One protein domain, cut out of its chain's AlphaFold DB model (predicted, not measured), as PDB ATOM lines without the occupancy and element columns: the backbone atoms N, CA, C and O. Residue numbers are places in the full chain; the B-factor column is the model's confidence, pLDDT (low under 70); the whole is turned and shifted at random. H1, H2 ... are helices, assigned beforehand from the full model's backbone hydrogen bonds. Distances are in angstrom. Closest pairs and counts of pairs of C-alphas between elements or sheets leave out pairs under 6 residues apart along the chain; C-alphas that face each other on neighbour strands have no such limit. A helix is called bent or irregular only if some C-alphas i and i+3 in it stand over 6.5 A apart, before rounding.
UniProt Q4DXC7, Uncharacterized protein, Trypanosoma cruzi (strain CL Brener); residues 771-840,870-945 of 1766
ATOM      1  N   ALA A 771     162.918 112.164 185.138       54.97
ATOM      2  CA  ALA A 771     161.728 112.241 184.301       54.97
ATOM      3  C   ALA A 771     162.051 112.718 182.878       54.97
ATOM      4  O   ALA A 771     161.557 112.131 181.919       54.97
ATOM      5  N   SER A 772     162.922 113.721 182.722       57.85
ATOM      6  CA  SER A 772     163.345 114.227 181.409       57.85
ATOM      7  C   SER A 772     164.135 113.170 180.633       57.85
ATOM      8  O   SER A 772     163.791 112.883 179.491       57.85
ATOM      9  N   GLN A 773     165.087 112.476 181.270       60.95
ATOM     10  CA  GLN A 773     165.825 111.359 180.651       60.95
ATOM     11  C   GLN A 773     164.920 110.188 180.227       60.95
ATOM     12  O   GLN A 773     165.233 109.477 179.271       60.95
ATOM     13  N   PHE A 774     163.792 109.979 180.911       66.41
ATOM     14  CA  PHE A 774     162.774 108.997 180.528       66.41
ATOM     15  C   PHE A 774     161.867 109.506 179.385       66.41
ATOM     16  O   PHE A 774     161.539 108.740 178.474       66.41
ATOM     17  N   ILE A 775     161.475 110.784 179.404       69.01
ATOM     18  CA  ILE A 775     160.545 111.381 178.435       69.01
ATOM     19  C   ILE A 775     161.232 111.730 177.108       69.01
ATOM     20  O   ILE A 775     160.624 111.529 176.062       69.01
ATOM     21  N   GLU A 776     162.481 112.200 177.100       73.30
ATOM     22  CA  GLU A 776     163.185 112.660 175.891       73.30
ATOM     23  C   GLU A 776     163.317 111.592 174.785       73.30
ATOM     24  O   GLU A 776     162.905 111.878 173.656       73.30
ATOM     25  N   PRO A 777     163.795 110.352 175.039       69.32
ATOM     26  CA  PRO A 777     163.899 109.326 173.994       69.32
ATOM     27  C   PRO A 777     162.527 108.905 173.455       69.32
ATOM     28  O   PRO A 777     162.391 108.516 172.289       69.32
ATOM     29  N   LEU A 778     161.498 108.995 174.302       75.84
ATOM     30  CA  LEU A 778     160.121 108.739 173.917       75.84
ATOM     31  C   LEU A 778     159.589 109.887 173.047       75.84
ATOM     32  O   LEU A 778     159.141 109.619 171.939       75.84
ATOM     33  N   LEU A 779     159.707 111.151 173.463       77.21
ATOM     34  CA  LEU A 779     159.330 112.320 172.656       77.21
ATOM     35  C   LEU A 779     160.028 112.317 171.294       77.21
ATOM     36  O   LEU A 779     159.353 112.442 170.277       77.21
ATOM     37  N   ALA A 780     161.343 112.093 171.248       74.00
ATOM     38  CA  ALA A 780     162.097 112.009 169.997       74.00
ATOM     39  C   ALA A 780     161.559 110.915 169.050       74.00
ATOM     40  O   ALA A 780     161.536 111.105 167.835       74.00
ATOM     41  N   SER A 781     161.064 109.802 169.604       72.34
ATOM     42  CA  SER A 781     160.397 108.736 168.842       72.34
ATOM     43  C   SER A 781     158.959 109.094 168.425       72.34
ATOM     44  O   SER A 781     158.494 108.657 167.378       72.34
ATOM     45  N   LEU A 782     158.232 109.872 169.236       79.04
ATOM     46  CA  LEU A 782     156.803 110.155 169.054       79.04
ATOM     47  C   LEU A 782     156.485 111.440 168.280       79.04
ATOM     48  O   LEU A 782     155.383 111.551 167.743       79.04
ATOM     49  N   ILE A 783     157.384 112.427 168.245       78.97
ATOM     50  CA  ILE A 783     157.149 113.719 167.574       78.97
ATOM     51  C   ILE A 783     156.980 113.520 166.060       78.97
ATOM     52  O   ILE A 783     156.101 114.132 165.459       78.97
ATOM     53  N   SER A 784     157.745 112.615 165.449       75.49
ATOM     54  CA  SER A 784     157.660 112.316 164.013       75.49
ATOM     55  C   SER A 784     156.487 111.395 163.636       75.49
ATOM     56  O   SER A 784     155.940 111.521 162.538       75.49
ATOM     57  N   ASP A 785     156.053 110.490 164.524       78.68
ATOM     58  CA  ASP A 785     154.988 109.527 164.220       78.68
ATOM     59  C   ASP A 785     153.577 110.119 164.405       78.68
ATOM     60  O   ASP A 785     152.848 109.842 165.362       78.68
ATOM     61  N   VAL A 786     153.151 110.907 163.416       81.08
ATOM     62  CA  VAL A 786     151.791 111.470 163.319       81.08
ATOM     63  C   VAL A 786     150.703 110.376 163.312       81.08
ATOM     64  O   VAL A 786     149.562 110.638 163.705       81.08
ATOM     65  N   VAL A 787     151.011 109.137 162.903       79.23
ATOM     66  CA  VAL A 787     150.049 108.020 162.918       79.23
ATOM     67  C   VAL A 787     149.842 107.524 164.348       79.23
ATOM     68  O   VAL A 787     148.695 107.399 164.788       79.23
ATOM     69  N   PHE A 788     150.921 107.338 165.108       82.86
ATOM     70  CA  PHE A 788     150.870 107.015 166.530       82.86
ATOM     71  C   PHE A 788     150.271 108.168 167.349       82.86
ATOM     72  O   PHE A 788     149.398 107.920 168.178       82.86
ATOM     73  N   GLN A 789     150.609 109.431 167.073       84.57
ATOM     74  CA  GLN A 789     149.962 110.592 167.705       84.57
ATOM     75  C   GLN A 789     148.445 110.597 167.479       84.57
ATOM     76  O   GLN A 789     147.673 110.779 168.423       84.57
ATOM     77  N   ARG A 790     147.985 110.346 166.245       84.54
ATOM     78  CA  ARG A 790     146.551 110.220 165.930       84.54
ATOM     79  C   ARG A 790     145.926 109.019 166.638       84.54
ATOM     80  O   ARG A 790     144.825 109.153 167.174       84.54
ATOM     81  N   LEU A 791     146.618 107.879 166.700       86.81
ATOM     82  CA  LEU A 791     146.169 106.692 167.426       86.81
ATOM     83  C   LEU A 791     146.015 106.976 168.925       86.81
ATOM     84  O   LEU A 791     144.935 106.746 169.462       86.81
ATOM     85  N   ILE A 792     147.034 107.518 169.594       88.66
ATOM     86  CA  ILE A 792     146.975 107.860 171.020       88.66
ATOM     87  C   ILE A 792     145.926 108.939 171.262       88.66
ATOM     88  O   ILE A 792     145.104 108.762 172.153       88.66
ATOM     89  N   THR A 793     145.849 109.979 170.424       86.76
ATOM     90  CA  THR A 793     144.777 110.985 170.486       86.76
ATOM     91  C   THR A 793     143.408 110.317 170.449       86.76
ATOM     92  O   THR A 793     142.563 110.666 171.265       86.76
ATOM     93  N   GLN A 794     143.182 109.324 169.575       86.76
ATOM     94  CA  GLN A 794     141.931 108.558 169.512       86.76
ATOM     95  C   GLN A 794     141.755 107.563 170.670       86.76
ATOM     96  O   GLN A 794     140.628 107.372 171.110       86.76
ATOM     97  N   LEU A 795     142.806 106.941 171.209       88.24
ATOM     98  CA  LEU A 795     142.713 106.007 172.341       88.24
ATOM     99  C   LEU A 795     142.476 106.723 173.669       88.24
ATOM    100  O   LEU A 795     141.672 106.244 174.480       88.24
ATOM    101  N   VAL A 796     143.104 107.890 173.836       90.74
ATOM    102  CA  VAL A 796     142.688 108.952 174.746       90.74
ATOM    103  C   VAL A 796     141.217 109.204 174.441       90.74
ATOM    104  O   VAL A 796     140.388 108.803 175.244       90.74
ATOM    105  N   ILE A 797     140.834 109.697 173.262       87.94
ATOM    106  CA  ILE A 797     139.452 110.075 172.908       87.94
ATOM    107  C   ILE A 797     138.358 108.991 173.077       87.94
ATOM    108  O   ILE A 797     137.185 109.302 173.344       87.94
ATOM    109  N   LEU A 798     138.715 107.718 172.985       86.77
ATOM    110  CA  LEU A 798     137.827 106.579 173.175       86.77
ATOM    111  C   LEU A 798     137.748 106.173 174.638       86.77
ATOM    112  O   LEU A 798     136.639 106.060 175.154       86.77
ATOM    113  N   SER A 799     138.882 106.025 175.327       87.81
ATOM    114  CA  SER A 799     138.880 105.793 176.778       87.81
ATOM    115  C   SER A 799     138.247 106.997 177.504       87.81
ATOM    116  O   SER A 799     137.540 106.811 178.491       87.81
ATOM    117  N   LEU A 800     138.338 108.188 176.885       89.13
ATOM    118  CA  LEU A 800     137.675 109.435 177.248       89.13
ATOM    119  C   LEU A 800     136.144 109.166 177.289       89.13
ATOM    120  O   LEU A 800     135.479 109.346 178.310       89.13
ATOM    121  N   ASN A 801     135.545 108.685 176.199       87.34
ATOM    122  CA  ASN A 801     134.089 108.490 176.186       87.34
ATOM    123  C   ASN A 801     133.603 107.225 176.866       87.34
ATOM    124  O   ASN A 801     132.457 107.253 177.315       87.34
ATOM    125  N   LYS A 802     134.444 106.183 176.957       83.68
ATOM    126  CA  LYS A 802     134.185 105.031 177.819       83.68
ATOM    127  C   LYS A 802     133.876 105.572 179.205       83.68
ATOM    128  O   LYS A 802     132.713 105.500 179.562       83.68
ATOM    129  N   MET A 803     134.819 106.273 179.846       84.01
ATOM    130  CA  MET A 803     134.636 106.930 181.153       84.01
ATOM    131  C   MET A 803     133.351 107.763 181.253       84.01
ATOM    132  O   MET A 803     132.586 107.548 182.177       84.01
ATOM    133  N   SER A 804     132.996 108.589 180.258       79.82
ATOM    134  CA  SER A 804     131.740 109.377 180.316       79.82
ATOM    135  C   SER A 804     130.435 108.559 180.270       79.82
ATOM    136  O   SER A 804     129.368 109.089 180.559       79.82
ATOM    137  N   ALA A 805     130.508 107.306 179.819       75.75
ATOM    138  CA  ALA A 805     129.418 106.326 179.788       75.75
ATOM    139  C   ALA A 805     129.679 105.173 180.779       75.75
ATOM    140  O   ALA A 805     129.126 104.084 180.639       75.75
ATOM    141  N   ALA A 806     130.577 105.417 181.734       69.41
ATOM    142  CA  ALA A 806     131.175 104.451 182.641       69.41
ATOM    143  C   ALA A 806     131.219 104.973 184.091       69.41
ATOM    144  O   ALA A 806     131.954 104.459 184.930       69.41
ATOM    145  N   VAL A 807     130.431 105.999 184.396       59.14
ATOM    146  CA  VAL A 807     130.451 106.672 185.698       59.14
ATOM    147  C   VAL A 807     129.596 105.935 186.748       59.14
ATOM    148  O   VAL A 807     129.269 106.504 187.771       59.14
ATOM    149  N   ASN A 808     129.224 104.669 186.521       57.30
ATOM    150  CA  ASN A 808     128.412 103.889 187.466       57.30
ATOM    151  C   ASN A 808     129.022 102.529 187.877       57.30
ATOM    152  O   ASN A 808     128.337 101.772 188.560       57.30
ATOM    153  N   MET A 809     130.239 102.152 187.430       59.06
ATOM    154  CA  MET A 809     130.811 100.829 187.796       59.06
ATOM    155  C   MET A 809     132.353 100.646 187.793       59.06
ATOM    156  O   MET A 809     132.804  99.498 187.733       59.06
ATOM    157  N   GLN A 810     133.204 101.678 187.879       57.20
ATOM    158  CA  GLN A 810     134.645 101.449 188.170       57.20
ATOM    159  C   GLN A 810     135.000 102.066 189.515       57.20
ATOM    160  O   GLN A 810     134.766 103.262 189.650       57.20
ATOM    161  N   PRO A 811     135.618 101.293 190.438       69.00
ATOM    162  CA  PRO A 811     135.895 101.741 191.797       69.00
ATOM    163  C   PRO A 811     136.679 103.034 191.717       69.00
ATOM    164  O   PRO A 811     137.747 103.074 191.101       69.00
ATOM    165  N   PHE A 812     136.091 104.101 192.235       73.67
ATOM    166  CA  PHE A 812     136.456 105.415 191.745       73.67
ATOM    167  C   PHE A 812     137.844 105.901 192.157       73.67
ATOM    168  O   PHE A 812     138.406 106.692 191.420       73.67
ATOM    169  N   ASP A 813     138.497 105.367 193.192       68.93
ATOM    170  CA  ASP A 813     139.943 105.596 193.370       68.93
ATOM    171  C   ASP A 813     140.745 105.128 192.142       68.93
ATOM    172  O   ASP A 813     141.643 105.828 191.669       68.93
ATOM    173  N   ILE A 814     140.361 103.991 191.544       75.64
ATOM    174  CA  ILE A 814     140.904 103.566 190.252       75.64
ATOM    175  C   ILE A 814     140.440 104.515 189.149       75.64
ATOM    176  O   ILE A 814     141.279 104.834 188.316       75.64
ATOM    177  N   MET A 815     139.172 104.960 189.106       79.37
ATOM    178  CA  MET A 815     138.680 105.876 188.054       79.37
ATOM    179  C   MET A 815     139.317 107.290 188.115       79.37
ATOM    180  O   MET A 815     139.542 107.901 187.070       79.37
ATOM    181  N   CYS A 816     139.725 107.737 189.300       79.51
ATOM    182  CA  CYS A 816     140.368 109.015 189.581       79.51
ATOM    183  C   CYS A 816     141.810 109.003 189.058       79.51
ATOM    184  O   CYS A 816     142.163 109.816 188.206       79.51
ATOM    185  N   VAL A 817     142.624 108.003 189.438       81.43
ATOM    186  CA  VAL A 817     143.953 107.777 188.819       81.43
ATOM    187  C   VAL A 817     143.801 107.592 187.303       81.43
ATOM    188  O   VAL A 817     144.582 108.118 186.515       81.43
ATOM    189  N   ARG A 818     142.728 106.906 186.895       84.17
ATOM    190  CA  ARG A 818     142.295 106.688 185.510       84.17
ATOM    191  C   ARG A 818     142.066 107.965 184.737       84.17
ATOM    192  O   ARG A 818     142.633 108.057 183.652       84.17
ATOM    193  N   LEU A 819     141.406 108.956 185.317       88.24
ATOM    194  CA  LEU A 819     141.300 110.306 184.778       88.24
ATOM    195  C   LEU A 819     142.663 111.012 184.736       88.24
ATOM    196  O   LEU A 819     143.044 111.548 183.689       88.24
ATOM    197  N   ILE A 820     143.422 110.940 185.831       85.68
ATOM    198  CA  ILE A 820     144.694 111.648 186.014       85.68
ATOM    199  C   ILE A 820     145.756 111.218 184.995       85.68
ATOM    200  O   ILE A 820     146.210 112.088 184.259       85.68
ATOM    201  N   GLU A 821     146.089 109.928 184.819       89.37
ATOM    202  CA  GLU A 821     147.140 109.477 183.866       89.37
ATOM    203  C   GLU A 821     146.854 109.866 182.389       89.37
ATOM    204  O   GLU A 821     147.651 109.594 181.483       89.37
ATOM    205  N   THR A 822     145.730 110.536 182.113       89.28
ATOM    206  CA  THR A 822     145.196 110.765 180.770       89.28
ATOM    207  C   THR A 822     144.744 112.156 180.428       89.28
ATOM    208  O   THR A 822     144.814 112.527 179.258       89.28
ATOM    209  N   VAL A 823     144.313 112.944 181.404       88.38
ATOM    210  CA  VAL A 823     144.510 114.382 181.244       88.38
ATOM    211  C   VAL A 823     146.008 114.600 180.960       88.38
ATOM    212  O   VAL A 823     146.354 115.277 179.999       88.38
ATOM    213  N   TYR A 824     146.874 113.832 181.633       89.61
ATOM    214  CA  TYR A 824     148.316 113.765 181.408       89.61
ATOM    215  C   TYR A 824     148.729 113.136 180.063       89.61
ATOM    216  O   TYR A 824     149.401 113.804 179.289       89.61
ATOM    217  N   THR A 825     148.328 111.905 179.695       88.92
ATOM    218  CA  THR A 825     148.696 111.364 178.353       88.92
ATOM    219  C   THR A 825     148.041 112.145 177.198       88.92
ATOM    220  O   THR A 825     148.591 112.229 176.100       88.92
ATOM    221  N   GLY A 826     146.870 112.742 177.431       87.73
ATOM    222  CA  GLY A 826     146.220 113.666 176.506       87.73
ATOM    223  C   GLY A 826     147.040 114.937 176.312       87.73
ATOM    224  O   GLY A 826     147.268 115.323 175.171       87.73
ATOM    225  N   ALA A 827     147.546 115.527 177.397       86.81
ATOM    226  CA  ALA A 827     148.463 116.659 177.354       86.81
ATOM    227  C   ALA A 827     149.822 116.300 176.722       86.81
ATOM    228  O   ALA A 827     150.299 117.056 175.887       86.81
ATOM    229  N   LEU A 828     150.389 115.118 177.000       86.99
ATOM    230  CA  LEU A 828     151.600 114.608 176.334       86.99
ATOM    231  C   LEU A 828     151.435 114.543 174.816       86.99
ATOM    232  O   LEU A 828     152.336 114.937 174.085       86.99
ATOM    233  N   VAL A 829     150.297 114.053 174.319       85.53
ATOM    234  CA  VAL A 829     150.084 113.942 172.868       85.53
ATOM    235  C   VAL A 829     149.557 115.227 172.242       85.53
ATOM    236  O   VAL A 829     149.846 115.448 171.072       85.53
ATOM    237  N   LEU A 830     148.915 116.126 172.995       85.42
ATOM    238  CA  LEU A 830     148.794 117.521 172.565       85.42
ATOM    239  C   LEU A 830     150.190 118.144 172.399       85.42
ATOM    240  O   LEU A 830     150.440 118.697 171.338       85.42
ATOM    241  N   TYR A 831     151.113 117.942 173.350       84.84
ATOM    242  CA  TYR A 831     152.498 118.429 173.295       84.84
ATOM    243  C   TYR A 831     153.334 117.800 172.152       84.84
ATOM    244  O   TYR A 831     154.090 118.485 171.469       84.84
ATOM    245  N   CYS A 832     153.159 116.505 171.860       83.68
ATOM    246  CA  CYS A 832     153.813 115.856 170.710       83.68
ATOM    247  C   CYS A 832     153.253 116.352 169.369       83.68
ATOM    248  O   CYS A 832     154.007 116.618 168.436       83.68
ATOM    249  N   VAL A 833     151.923 116.474 169.274       81.54
ATOM    250  CA  VAL A 833     151.246 117.072 168.117       81.54
ATOM    251  C   VAL A 833     151.718 118.506 167.912       81.54
ATOM    252  O   VAL A 833     151.878 118.944 166.780       81.54
ATOM    253  N   SER A 834     151.937 119.242 168.995       77.76
ATOM    254  CA  SER A 834     152.058 120.683 168.933       77.76
ATOM    255  C   SER A 834     153.423 121.219 168.552       77.76
ATOM    256  O   SER A 834     153.487 122.246 167.875       77.76
ATOM    257  N   LEU A 835     154.494 120.514 168.911       77.70
ATOM    258  CA  LEU A 835     155.832 120.791 168.387       77.70
ATOM    259  C   LEU A 835     155.871 120.673 166.847       77.70
ATOM    260  O   LEU A 835     156.693 121.318 166.202       77.70
ATOM    261  N   ASN A 836     154.920 119.951 166.233       67.60
ATOM    262  CA  ASN A 836     154.744 119.926 164.778       67.60
ATOM    263  C   ASN A 836     153.987 121.148 164.206       67.60
ATOM    264  O   ASN A 836     153.915 121.272 162.983       67.60
ATOM    265  N   LYS A 837     153.429 122.064 165.021       58.20
ATOM    266  CA  LYS A 837     152.795 123.295 164.498       58.20
ATOM    267  C   LYS A 837     153.765 124.435 164.283       58.20
ATOM    268  O   LYS A 837     153.769 125.032 163.208       58.20
ATOM    269  N   SER A 838     154.603 124.697 165.282       54.24
ATOM    270  CA  SER A 838     155.707 125.659 165.199       54.24
ATOM    271  C   SER A 838     156.623 125.371 164.004       54.24
ATOM    272  O   SER A 838     157.144 126.300 163.400       54.24
ATOM    273  N   ALA A 839     156.749 124.100 163.610       47.08
ATOM    274  CA  ALA A 839     157.503 123.667 162.436       47.08
ATOM    275  C   ALA A 839     156.848 123.976 161.067       47.08
ATOM    276  O   ALA A 839     157.545 123.941 160.057       47.08
ATOM    277  N   VAL A 840     155.534 124.237 161.000       44.94
ATOM    278  CA  VAL A 840     154.773 124.332 159.730       44.94
ATOM    279  C   VAL A 840     154.149 125.713 159.490       44.94
ATOM    280  O   VAL A 840     153.911 126.069 158.341       44.94
ATOM    281  N   SER A 870     142.303 119.642 171.280       79.51
ATOM    282  CA  SER A 870     142.130 120.091 172.673       79.51
ATOM    283  C   SER A 870     140.662 120.388 173.018       79.51
ATOM    284  O   SER A 870     140.153 119.926 174.038       79.51
ATOM    285  N   VAL A 871     139.904 121.029 172.120       83.19
ATOM    286  CA  VAL A 871     138.445 121.212 172.269       83.19
ATOM    287  C   VAL A 871     137.685 119.887 172.130       83.19
ATOM    288  O   VAL A 871     136.559 119.789 172.603       83.19
ATOM    289  N   ALA A 872     138.249 118.833 171.541       82.90
ATOM    290  CA  ALA A 872     137.686 117.488 171.641       82.90
ATOM    291  C   ALA A 872     138.048 116.782 172.964       82.90
ATOM    292  O   ALA A 872     137.268 115.934 173.385       82.90
ATOM    293  N   ILE A 873     139.162 117.132 173.621       85.88
ATOM    294  CA  ILE A 873     139.679 116.494 174.850       85.88
ATOM    295  C   ILE A 873     139.140 117.151 176.144       85.88
ATOM    296  O   ILE A 873     138.784 116.451 177.088       85.88
ATOM    297  N   ARG A 874     138.948 118.477 176.161       86.72
ATOM    298  CA  ARG A 874     138.268 119.245 177.234       86.72
ATOM    299  C   ARG A 874     136.802 118.833 177.436       86.72
ATOM    300  O   ARG A 874     136.182 119.017 178.479       86.72
ATOM    301  N   ARG A 875     136.171 118.316 176.386       86.93
ATOM    302  CA  ARG A 875     134.723 118.470 176.157       86.93
ATOM    303  C   ARG A 875     133.874 117.353 176.760       86.93
ATOM    304  O   ARG A 875     132.702 117.553 177.058       86.93
ATOM    305  N   ALA A 876     134.479 116.219 177.084       85.47
ATOM    306  CA  ALA A 876     134.130 115.463 178.273       85.47
ATOM    307  C   ALA A 876     135.272 115.070 179.172       85.47
ATOM    308  O   ALA A 876     135.094 114.109 179.892       85.47
ATOM    309  N   PHE A 877     136.342 115.846 179.263       88.54
ATOM    310  CA  PHE A 877     136.723 116.140 180.632       88.54
ATOM    311  C   PHE A 877     135.474 116.717 181.350       88.54
ATOM    312  O   PHE A 877     134.934 116.102 182.264       88.54
ATOM    313  N   ARG A 878     134.809 117.705 180.728       86.30
ATOM    314  CA  ARG A 878     133.517 118.264 181.171       86.30
ATOM    315  C   ARG A 878     132.308 117.312 181.315       86.30
ATOM    316  O   ARG A 878     131.674 117.364 182.354       86.30
ATOM    317  N   GLU A 879     131.890 116.484 180.342       85.86
ATOM    318  CA  GLU A 879     130.857 115.440 180.581       85.86
ATOM    319  C   GLU A 879     131.337 114.214 181.393       85.86
ATOM    320  O   GLU A 879     130.466 113.477 181.838       85.86
ATOM    321  N   VAL A 880     132.643 113.965 181.598       87.34
ATOM    322  CA  VAL A 880     133.113 112.972 182.589       87.34
ATOM    323  C   VAL A 880     132.866 113.576 183.960       87.34
ATOM    324  O   VAL A 880     131.985 113.077 184.647       87.34
ATOM    325  N   ILE A 881     133.422 114.753 184.263       86.48
ATOM    326  CA  ILE A 881     133.129 115.483 185.505       86.48
ATOM    327  C   ILE A 881     131.624 115.767 185.678       86.48
ATOM    328  O   ILE A 881     131.097 115.577 186.754       86.48
ATOM    329  N   SER A 882     130.853 116.136 184.648       83.36
ATOM    330  CA  SER A 882     129.395 116.350 184.789       83.36
ATOM    331  C   SER A 882     128.585 115.055 184.923       83.36
ATOM    332  O   SER A 882     127.416 115.123 185.308       83.36
ATOM    333  N   ALA A 883     129.152 113.898 184.591       83.35
ATOM    334  CA  ALA A 883     128.588 112.616 184.986       83.35
ATOM    335  C   ALA A 883     129.055 112.250 186.401       83.35
ATOM    336  O   ALA A 883     128.234 111.791 187.170       83.35
ATOM    337  N   MET A 884     130.299 112.555 186.782       83.63
ATOM    338  CA  MET A 884     130.880 112.391 188.130       83.63
ATOM    339  C   MET A 884     130.451 113.473 189.118       83.63
ATOM    340  O   MET A 884     130.898 113.474 190.252       83.63
ATOM    341  N   VAL A 885     129.599 114.377 188.645       79.88
ATOM    342  CA  VAL A 885     128.716 115.280 189.365       79.88
ATOM    343  C   VAL A 885     127.278 114.950 188.897       79.88
ATOM    344  O   VAL A 885     126.476 115.849 188.666       79.88
ATOM    345  N   ARG A 886     126.931 113.638 188.759       77.36
ATOM    346  CA  ARG A 886     125.530 113.124 188.746       77.36
ATOM    347  C   ARG A 886     125.001 111.921 189.609       77.36
ATOM    348  O   ARG A 886     123.795 111.768 189.536       77.36
ATOM    349  N   ILE A 887     125.764 111.142 190.415       77.62
ATOM    350  CA  ILE A 887     125.374 110.178 191.504       77.62
ATOM    351  C   ILE A 887     126.330 110.052 192.803       77.62
ATOM    352  O   ILE A 887     126.689 108.945 193.162       77.62
ATOM    353  N   LEU A 888     126.865 111.079 193.533       76.03
ATOM    354  CA  LEU A 888     127.563 110.956 194.863       76.03
ATOM    355  C   LEU A 888     126.568 110.742 196.023       76.03
ATOM    356  O   LEU A 888     125.435 111.223 195.980       76.03
ATOM    357  N   SER A 889     127.122 110.269 197.144       68.56
ATOM    358  CA  SER A 889     126.781 110.649 198.517       68.56
ATOM    359  C   SER A 889     128.005 111.213 199.279       68.56
ATOM    360  O   SER A 889     129.108 111.337 198.740       68.56
ATOM    361  N   ALA A 890     127.765 111.536 200.552       58.35
ATOM    362  CA  ALA A 890     128.703 111.839 201.636       58.35
ATOM    363  C   ALA A 890     130.186 111.482 201.426       58.35
ATOM    364  O   ALA A 890     131.049 112.355 201.457       58.35
ATOM    365  N   GLU A 891     130.485 110.197 201.244       60.93
ATOM    366  CA  GLU A 891     131.814 109.632 201.489       60.93
ATOM    367  C   GLU A 891     132.925 110.135 200.543       60.93
ATOM    368  O   GLU A 891     134.107 109.956 200.841       60.93
ATOM    369  N   HIS A 892     132.586 110.689 199.372       71.62
ATOM    370  CA  HIS A 892     133.549 110.944 198.282       71.62
ATOM    371  C   HIS A 892     134.414 112.193 198.467       71.62
ATOM    372  O   HIS A 892     135.342 112.395 197.684       71.62
ATOM    373  N   VAL A 893     134.136 113.037 199.463       68.67
ATOM    374  CA  VAL A 893     134.806 114.340 199.627       68.67
ATOM    375  C   VAL A 893     136.347 114.264 199.504       68.67
ATOM    376  O   VAL A 893     136.888 115.024 198.700       68.67
ATOM    377  N   PRO A 894     137.083 113.328 200.152       66.21
ATOM    378  CA  PRO A 894     138.552 113.261 200.043       66.21
ATOM    379  C   PRO A 894     139.074 112.887 198.648       66.21
ATOM    380  O   PRO A 894     140.243 113.093 198.324       66.21
ATOM    381  N   LEU A 895     138.227 112.295 197.810       74.80
ATOM    382  CA  LEU A 895     138.530 112.036 196.409       74.80
ATOM    383  C   LEU A 895     138.209 113.266 195.537       74.80
ATOM    384  O   LEU A 895     138.947 113.551 194.598       74.80
ATOM    385  N   VAL A 896     137.165 114.034 195.873       78.31
ATOM    386  CA  VAL A 896     136.849 115.289 195.177       78.31
ATOM    387  C   VAL A 896     137.984 116.286 195.402       78.31
ATOM    388  O   VAL A 896     138.416 116.924 194.448       78.31
ATOM    389  N   HIS A 897     138.546 116.330 196.615       74.92
ATOM    390  CA  HIS A 897     139.797 117.039 196.885       74.92
ATOM    391  C   HIS A 897     140.955 116.517 196.023       74.92
ATOM    392  O   HIS A 897     141.522 117.305 195.279       74.92
ATOM    393  N   ARG A 898     141.228 115.202 195.971       74.36
ATOM    394  CA  ARG A 898     142.296 114.661 195.099       74.36
ATOM    395  C   ARG A 898     142.127 114.990 193.607       74.36
ATOM    396  O   ARG A 898     143.131 115.221 192.938       74.36
ATOM    397  N   LEU A 899     140.900 115.055 193.076       81.20
ATOM    398  CA  LEU A 899     140.648 115.575 191.722       81.20
ATOM    399  C   LEU A 899     140.977 117.065 191.603       81.20
ATOM    400  O   LEU A 899     141.593 117.479 190.619       81.20
ATOM    401  N   LEU A 900     140.529 117.868 192.572       79.93
ATOM    402  CA  LEU A 900     140.794 119.301 192.617       79.93
ATOM    403  C   LEU A 900     142.306 119.554 192.669       79.93
ATOM    404  O   LEU A 900     142.814 120.286 191.828       79.93
ATOM    405  N   ASP A 901     143.043 118.864 193.532       75.74
ATOM    406  CA  ASP A 901     144.494 119.000 193.672       75.74
ATOM    407  C   ASP A 901     145.238 118.549 192.402       75.74
ATOM    408  O   ASP A 901     146.001 119.320 191.817       75.74
ATOM    409  N   ALA A 902     144.976 117.330 191.912       76.48
ATOM    410  CA  ALA A 902     145.753 116.728 190.824       76.48
ATOM    411  C   ALA A 902     145.494 117.331 189.429       76.48
ATOM    412  O   ALA A 902     146.309 117.140 188.520       76.48
ATOM    413  N   LEU A 903     144.362 118.025 189.243       79.81
ATOM    414  CA  LEU A 903     143.933 118.580 187.951       79.81
ATOM    415  C   LEU A 903     143.719 120.102 187.954       79.81
ATOM    416  O   LEU A 903     143.738 120.701 186.878       79.81
ATOM    417  N   PHE A 904     143.512 120.723 189.122       75.90
ATOM    418  CA  PHE A 904     143.259 122.164 189.277       75.90
ATOM    419  C   PHE A 904     144.146 122.845 190.335       75.90
ATOM    420  O   PHE A 904     144.241 124.066 190.317       75.90
ATOM    421  N   GLY A 905     144.844 122.109 191.208       63.44
ATOM    422  CA  GLY A 905     145.911 122.648 192.066       63.44
ATOM    423  C   GLY A 905     147.141 123.094 191.264       63.44
ATOM    424  O   GLY A 905     147.963 123.875 191.737       63.44
ATOM    425  N   VAL A 906     147.224 122.658 190.006       57.02
ATOM    426  CA  VAL A 906     148.258 122.988 189.019       57.02
ATOM    427  C   VAL A 906     148.032 124.391 188.421       57.02
ATOM    428  O   VAL A 906     147.785 124.551 187.225       57.02
ATOM    429  N   TRP A 907     148.099 125.432 189.257       46.72
ATOM    430  CA  TRP A 907     148.083 126.825 188.794       46.72
ATOM    431  C   TRP A 907     149.433 127.195 188.166       46.72
ATOM    432  O   TRP A 907     150.497 126.872 188.695       46.72
ATOM    433  N   ILE A 908     149.392 127.871 187.017       51.49
ATOM    434  CA  ILE A 908     150.593 128.238 186.261       51.49
ATOM    435  C   ILE A 908     151.235 129.473 186.899       51.49
ATOM    436  O   ILE A 908     150.686 130.572 186.836       51.49
ATOM    437  N   ASN A 909     152.437 129.305 187.452       44.84
ATOM    438  CA  ASN A 909     153.351 130.423 187.661       44.84
ATOM    439  C   ASN A 909     153.830 130.889 186.281       44.84
ATOM    440  O   ASN A 909     154.573 130.172 185.617       44.84
ATOM    441  N   ASP A 910     153.407 132.076 185.845       44.59
ATOM    442  CA  ASP A 910     153.571 132.564 184.461       44.59
ATOM    443  C   ASP A 910     155.000 133.077 184.154       44.59
ATOM    444  O   ASP A 910     155.221 134.081 183.473       44.59
ATOM    445  N   THR A 911     156.012 132.428 184.737       38.33
ATOM    446  CA  THR A 911     157.415 132.852 184.705       38.33
ATOM    447  C   THR A 911     158.363 131.673 184.481       38.33
ATOM    448  O   THR A 911     158.097 130.544 184.871       38.33
ATOM    449  N   ALA A 912     159.516 131.973 183.876       39.07
ATOM    450  CA  ALA A 912     160.695 131.104 183.831       39.07
ATOM    451  C   ALA A 912     160.670 129.828 182.943       39.07
ATOM    452  O   ALA A 912     161.184 128.800 183.363       39.07
ATOM    453  N   ARG A 913     160.349 129.994 181.640       45.75
ATOM    454  CA  ARG A 913     160.977 129.241 180.513       45.75
ATOM    455  C   ARG A 913     160.618 127.706 180.558       45.75
ATOM    456  O   ARG A 913     161.251 126.929 181.255       45.75
ATOM    457  N   GLU A 914     159.616 127.290 179.772       52.58
ATOM    458  CA  GLU A 914     158.863 126.001 179.783       52.58
ATOM    459  C   GLU A 914     159.586 124.681 179.374       52.58
ATOM    460  O   GLU A 914     159.624 124.320 178.198       52.58
ATOM    461  N   THR A 915     160.020 123.860 180.335       66.74
ATOM    462  CA  THR A 915     160.495 122.481 180.054       66.74
ATOM    463  C   THR A 915     159.440 121.617 179.320       66.74
ATOM    464  O   THR A 915     158.255 121.964 179.324       66.74
ATOM    465  N   PRO A 916     159.783 120.434 178.761       67.64
ATOM    466  CA  PRO A 916     158.777 119.516 178.211       67.64
ATOM    467  C   PRO A 916     157.660 119.160 179.206       67.64
ATOM    468  O   PRO A 916     156.504 119.007 178.814       67.64
ATOM    469  N   LEU A 917     157.984 119.099 180.504       71.39
ATOM    470  CA  LEU A 917     157.011 118.913 181.582       71.39
ATOM    471  C   LEU A 917     156.086 120.132 181.738       71.39
ATOM    472  O   LEU A 917     154.886 119.954 181.936       71.39
ATOM    473  N   ASP A 918     156.595 121.358 181.591       72.11
ATOM    474  CA  ASP A 918     155.789 122.588 181.626       72.11
ATOM    475  C   ASP A 918     154.899 122.752 180.391       72.11
ATOM    476  O   ASP A 918     153.759 123.199 180.508       72.11
ATOM    477  N   GLY A 919     155.368 122.341 179.211       73.73
ATOM    478  CA  GLY A 919     154.540 122.279 178.004       73.73
ATOM    479  C   GLY A 919     153.347 121.329 178.170       73.73
ATOM    480  O   GLY A 919     152.217 121.664 177.809       73.73
ATOM    481  N   ILE A 920     153.569 120.180 178.815       78.99
ATOM    482  CA  ILE A 920     152.510 119.240 179.208       78.99
ATOM    483  C   ILE A 920     151.612 119.857 180.297       78.99
ATOM    484  O   ILE A 920     150.389 119.810 180.179       78.99
ATOM    485  N   ARG A 921     152.187 120.510 181.316       78.86
ATOM    486  CA  ARG A 921     151.469 121.232 182.389       78.86
ATOM    487  C   ARG A 921     150.528 122.311 181.831       78.86
ATOM    488  O   ARG A 921     149.393 122.445 182.286       78.86
ATOM    489  N   LYS A 922     150.965 123.025 180.792       78.48
ATOM    490  CA  LYS A 922     150.191 124.025 180.044       78.48
ATOM    491  C   LYS A 922     149.027 123.391 179.275       78.48
ATOM    492  O   LYS A 922     147.917 123.907 179.339       78.48
ATOM    493  N   GLU A 923     149.219 122.237 178.633       83.59
ATOM    494  CA  GLU A 923     148.117 121.514 177.974       83.59
ATOM    495  C   GLU A 923     147.146 120.822 178.957       83.59
ATOM    496  O   GLU A 923     145.975 120.648 178.625       83.59
ATOM    497  N   ILE A 924     147.546 120.523 180.203       83.78
ATOM    498  CA  ILE A 924     146.607 120.088 181.261       83.78
ATOM    499  C   ILE A 924     145.572 121.189 181.552       83.78
ATOM    500  O   ILE A 924     144.370 120.906 181.590       83.78
ATOM    501  N   SER A 925     145.987 122.457 181.661       77.07
ATOM    502  CA  SER A 925     145.049 123.574 181.864       77.07
ATOM    503  C   SER A 925     144.240 123.934 180.607       77.07
ATOM    504  O   SER A 925     143.168 124.529 180.721       77.07
ATOM    505  N   THR A 926     144.648 123.503 179.400       80.51
ATOM    506  CA  THR A 926     143.742 123.551 178.235       80.51
ATOM    507  C   THR A 926     142.690 122.433 178.248       80.51
ATOM    508  O   THR A 926     141.695 122.544 177.522       80.51
ATOM    509  N   ILE A 927     142.841 121.386 179.064       83.27
ATOM    510  CA  ILE A 927     141.866 120.291 179.204       83.27
ATOM    511  C   ILE A 927     140.900 120.539 180.372       83.27
ATOM    512  O   ILE A 927     139.699 120.303 180.211       83.27
ATOM    513  N   CYS A 928     141.393 121.028 181.511       83.64
ATOM    514  CA  CYS A 928     140.607 121.283 182.721       83.64
ATOM    515  C   CYS A 928     139.982 122.689 182.705       83.64
ATOM    516  O   CYS A 928     140.646 123.653 182.341       83.64
ATOM    517  N   ASP A 929     138.704 122.837 183.080       78.02
ATOM    518  CA  ASP A 929     138.002 124.123 182.965       78.02
ATOM    519  C   ASP A 929     137.329 124.599 184.263       78.02
ATOM    520  O   ASP A 929     136.741 123.809 184.997       78.02
ATOM    521  N   GLU A 930     137.350 125.912 184.515       77.88
ATOM    522  CA  GLU A 930     136.795 126.564 185.719       77.88
ATOM    523  C   GLU A 930     135.352 126.122 186.044       77.88
ATOM    524  O   GLU A 930     134.965 125.966 187.202       77.88
ATOM    525  N   LYS A 931     134.544 125.820 185.020       81.12
ATOM    526  CA  LYS A 931     133.181 125.316 185.222       81.12
ATOM    527  C   LYS A 931     133.141 123.908 185.831       81.12
ATOM    528  O   LYS A 931     132.203 123.616 186.566       81.12
ATOM    529  N   THR A 932     134.114 123.043 185.550       82.41
ATOM    530  CA  THR A 932     134.229 121.735 186.223       82.41
ATOM    531  C   THR A 932     134.722 121.857 187.664       82.41
ATOM    532  O   THR A 932     134.165 121.189 188.527       82.41
ATOM    533  N   TYR A 933     135.654 122.775 187.939       81.71
ATOM    534  CA  TYR A 933     136.082 123.133 189.297       81.71
ATOM    535  C   TYR A 933     134.897 123.608 190.159       81.71
ATOM    536  O   TYR A 933     134.600 123.031 191.205       81.71
ATOM    537  N   ASN A 934     134.134 124.590 189.663       82.00
ATOM    538  CA  ASN A 934     132.980 125.144 190.378       82.00
ATOM    539  C   ASN A 934     131.871 124.100 190.633       82.00
ATOM    540  O   ASN A 934     131.241 124.126 191.687       82.00
ATOM    541  N   MET A 935     131.661 123.146 189.715       82.64
ATOM    542  CA  MET A 935     130.688 122.055 189.898       82.64
ATOM    543  C   MET A 935     131.054 121.080 191.028       82.64
ATOM    544  O   MET A 935     130.153 120.530 191.657       82.64
ATOM    545  N   LEU A 936     132.346 120.857 191.281       83.40
ATOM    546  CA  LEU A 936     132.816 120.009 192.380       83.40
ATOM    547  C   LEU A 936     132.663 120.740 193.728       83.40
ATOM    548  O   LEU A 936     132.076 120.195 194.663       83.40
ATOM    549  N   ASN A 937     133.088 122.006 193.798       78.77
ATOM    550  CA  ASN A 937     133.006 122.819 195.019       78.77
ATOM    551  C   ASN A 937     131.568 123.138 195.465       78.77
ATOM    552  O   ASN A 937     131.283 123.130 196.663       78.77
ATOM    553  N   GLU A 938     130.637 123.385 194.535       75.96
ATOM    554  CA  GLU A 938     129.232 123.630 194.896       75.96
ATOM    555  C   GLU A 938     128.603 122.411 195.591       75.96
ATOM    556  O   GLU A 938     127.790 122.564 196.506       75.96
ATOM    557  N   TRP A 939     128.999 121.194 195.200       81.31
ATOM    558  CA  TRP A 939     128.519 119.987 195.860       81.31
ATOM    559  C   TRP A 939     129.071 119.839 197.284       81.31
ATOM    560  O   TRP A 939     128.289 119.560 198.197       81.31
ATOM    561  N   LEU A 940     130.377 120.073 197.488       74.61
ATOM    562  CA  LEU A 940     131.027 119.984 198.805       74.61
ATOM    563  C   LEU A 940     130.281 120.824 199.854       74.61
ATOM    564  O   LEU A 940     129.863 120.315 200.895       74.61
ATOM    565  N   ASN A 941     130.021 122.092 199.528       70.15
ATOM    566  CA  ASN A 941     129.367 123.043 200.429       70.15
ATOM    567  C   ASN A 941     127.932 122.639 200.810       70.15
ATOM    568  O   ASN A 941     127.474 122.937 201.911       70.15
ATOM    569  N   ARG A 942     127.206 121.942 199.924       66.98
ATOM    570  CA  ARG A 942     125.846 121.455 200.216       66.98
ATOM    571  C   ARG A 942     125.840 120.275 201.190       66.98
ATOM    572  O   ARG A 942     124.838 120.084 201.875       66.98
ATOM    573  N   ARG A 943     126.918 119.483 201.258       66.62
ATOM    574  CA  ARG A 943     126.992 118.299 202.131       66.62
ATOM    575  C   ARG A 943     127.197 118.663 203.604       66.62
ATOM    576  O   ARG A 943     126.604 118.011 204.458       66.62
ATOM    577  N   ALA A 944     127.981 119.703 203.892       57.18
ATOM    578  CA  ALA A 944     128.384 120.067 205.253       57.18
ATOM    579  C   ALA A 944     127.229 120.503 206.183       57.18
ATOM    580  O   ALA A 944     127.308 120.328 207.394       57.18
ATOM    581  N   ASN A 945     126.140 121.049 205.635       55.12
ATOM    582  CA  ASN A 945     125.134 121.784 206.416       55.12
ATOM    583  C   ASN A 945     124.024 120.929 207.069       55.12
ATOM    584  O   ASN A 945     123.088 121.503 207.622       55.12
TER     585      ASN A 945
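This is residues 771 to 840 and 870 to 945 of the 1766 residues of an uncharacterized protein of Trypanosoma cruzi (strain CL Brener) (UniProt Q4DXC7). The long helix H3 runs through the middle of an elongated helical body, with H2 folded back along one side of it and H6 and H7 packed on the other. H8 packs on H6 towards one end, H1 lies at the other end, the short H4 and H5 lie beside H2, and residues 909 to 912 loop out from the body. The printed part has 146 residues with eight named helices, H1 to H8 in chain order, and no named strand; the class is all helix, and the packing is part aligned, part crossed. It is compact, with a radius of gyration of the C-alphas of 16.3 A, and spans 54 by 34 by 26 A.

H3, residues 812 to 838, forms a helical hairpin with H2, residues 786 to 804: they touch at a shallow tilt of 30 degrees, opposite ways, with the C-alphas of Val 796 and Gly 826 closest at 6.1 A. H7, residues 916 to 927, touches residues 823 to 831 of H3 alone, at a tilt of 68 degrees, only just steep; the C-alphas of Ala 827 and Glu 923 are closest at 4.9 A. H6, residues 890 to 904, touches residues 813 to 823 of H3 alone, at a shallow tilt of 16 degrees, the same way, closest at the C-alphas of Cys 816 and Leu 899, 6.9 A. H8, residues 930 to 944, touches H6 at a shallow tilt of 26 degrees, opposite ways, closest at the C-alphas of Ala 890 and Arg 943, 6.7 A; H8 is apart from H3. H5, residues 875 to 881, touches residues 800 to 804 of H2 alone, closest at the C-alphas of Ser 804 and Val 880, 4.5 A. H4, residues 870 to 873, touches H7, closest at the C-alphas of Ile 873 and Ile 927, 6.2 A. H1, residues 771 to 782, is close to but not clearly touching H3, closest at the C-alphas of Leu 782 and Cys 832, 6.6 A. Every O i to N i+4 pair is within hydrogen-bond range in H2 and H7, but 6 of 8 in H1, 19 of 23 in H3, 2 of 3 in H5, 9 of 11 in H6 and 8 of 11 in H8; H4 is too short for such a pair.

H3 is 38.5 A long from C-alpha 812 at (136.456, 105.415, 191.745) to C-alpha 838 at (155.707, 125.659, 165.199). H2 measures 26.4 A, H8 22.2 A and H6 21.7 A. H6 is irregular, with C-alphas 891 and 894 7.8 A apart, and H1 only just, with C-alphas 774 and 777 6.6 A apart. H1 begins at C-alpha 771, (161.728, 112.241, 184.301).

The two C-alphas farthest apart, those of Val 840 and Asn 945, are 55.4 A apart. Residues 841 to 869 are not printed, and C-alphas 840 and 870 are 18.6 A apart across this cut. The link from H6 to H7 is long. The mean pLDDT of the printed part is 75.3; 39 residues are under 70, among them 806 to 811, 836 to 840 and 905 to 916.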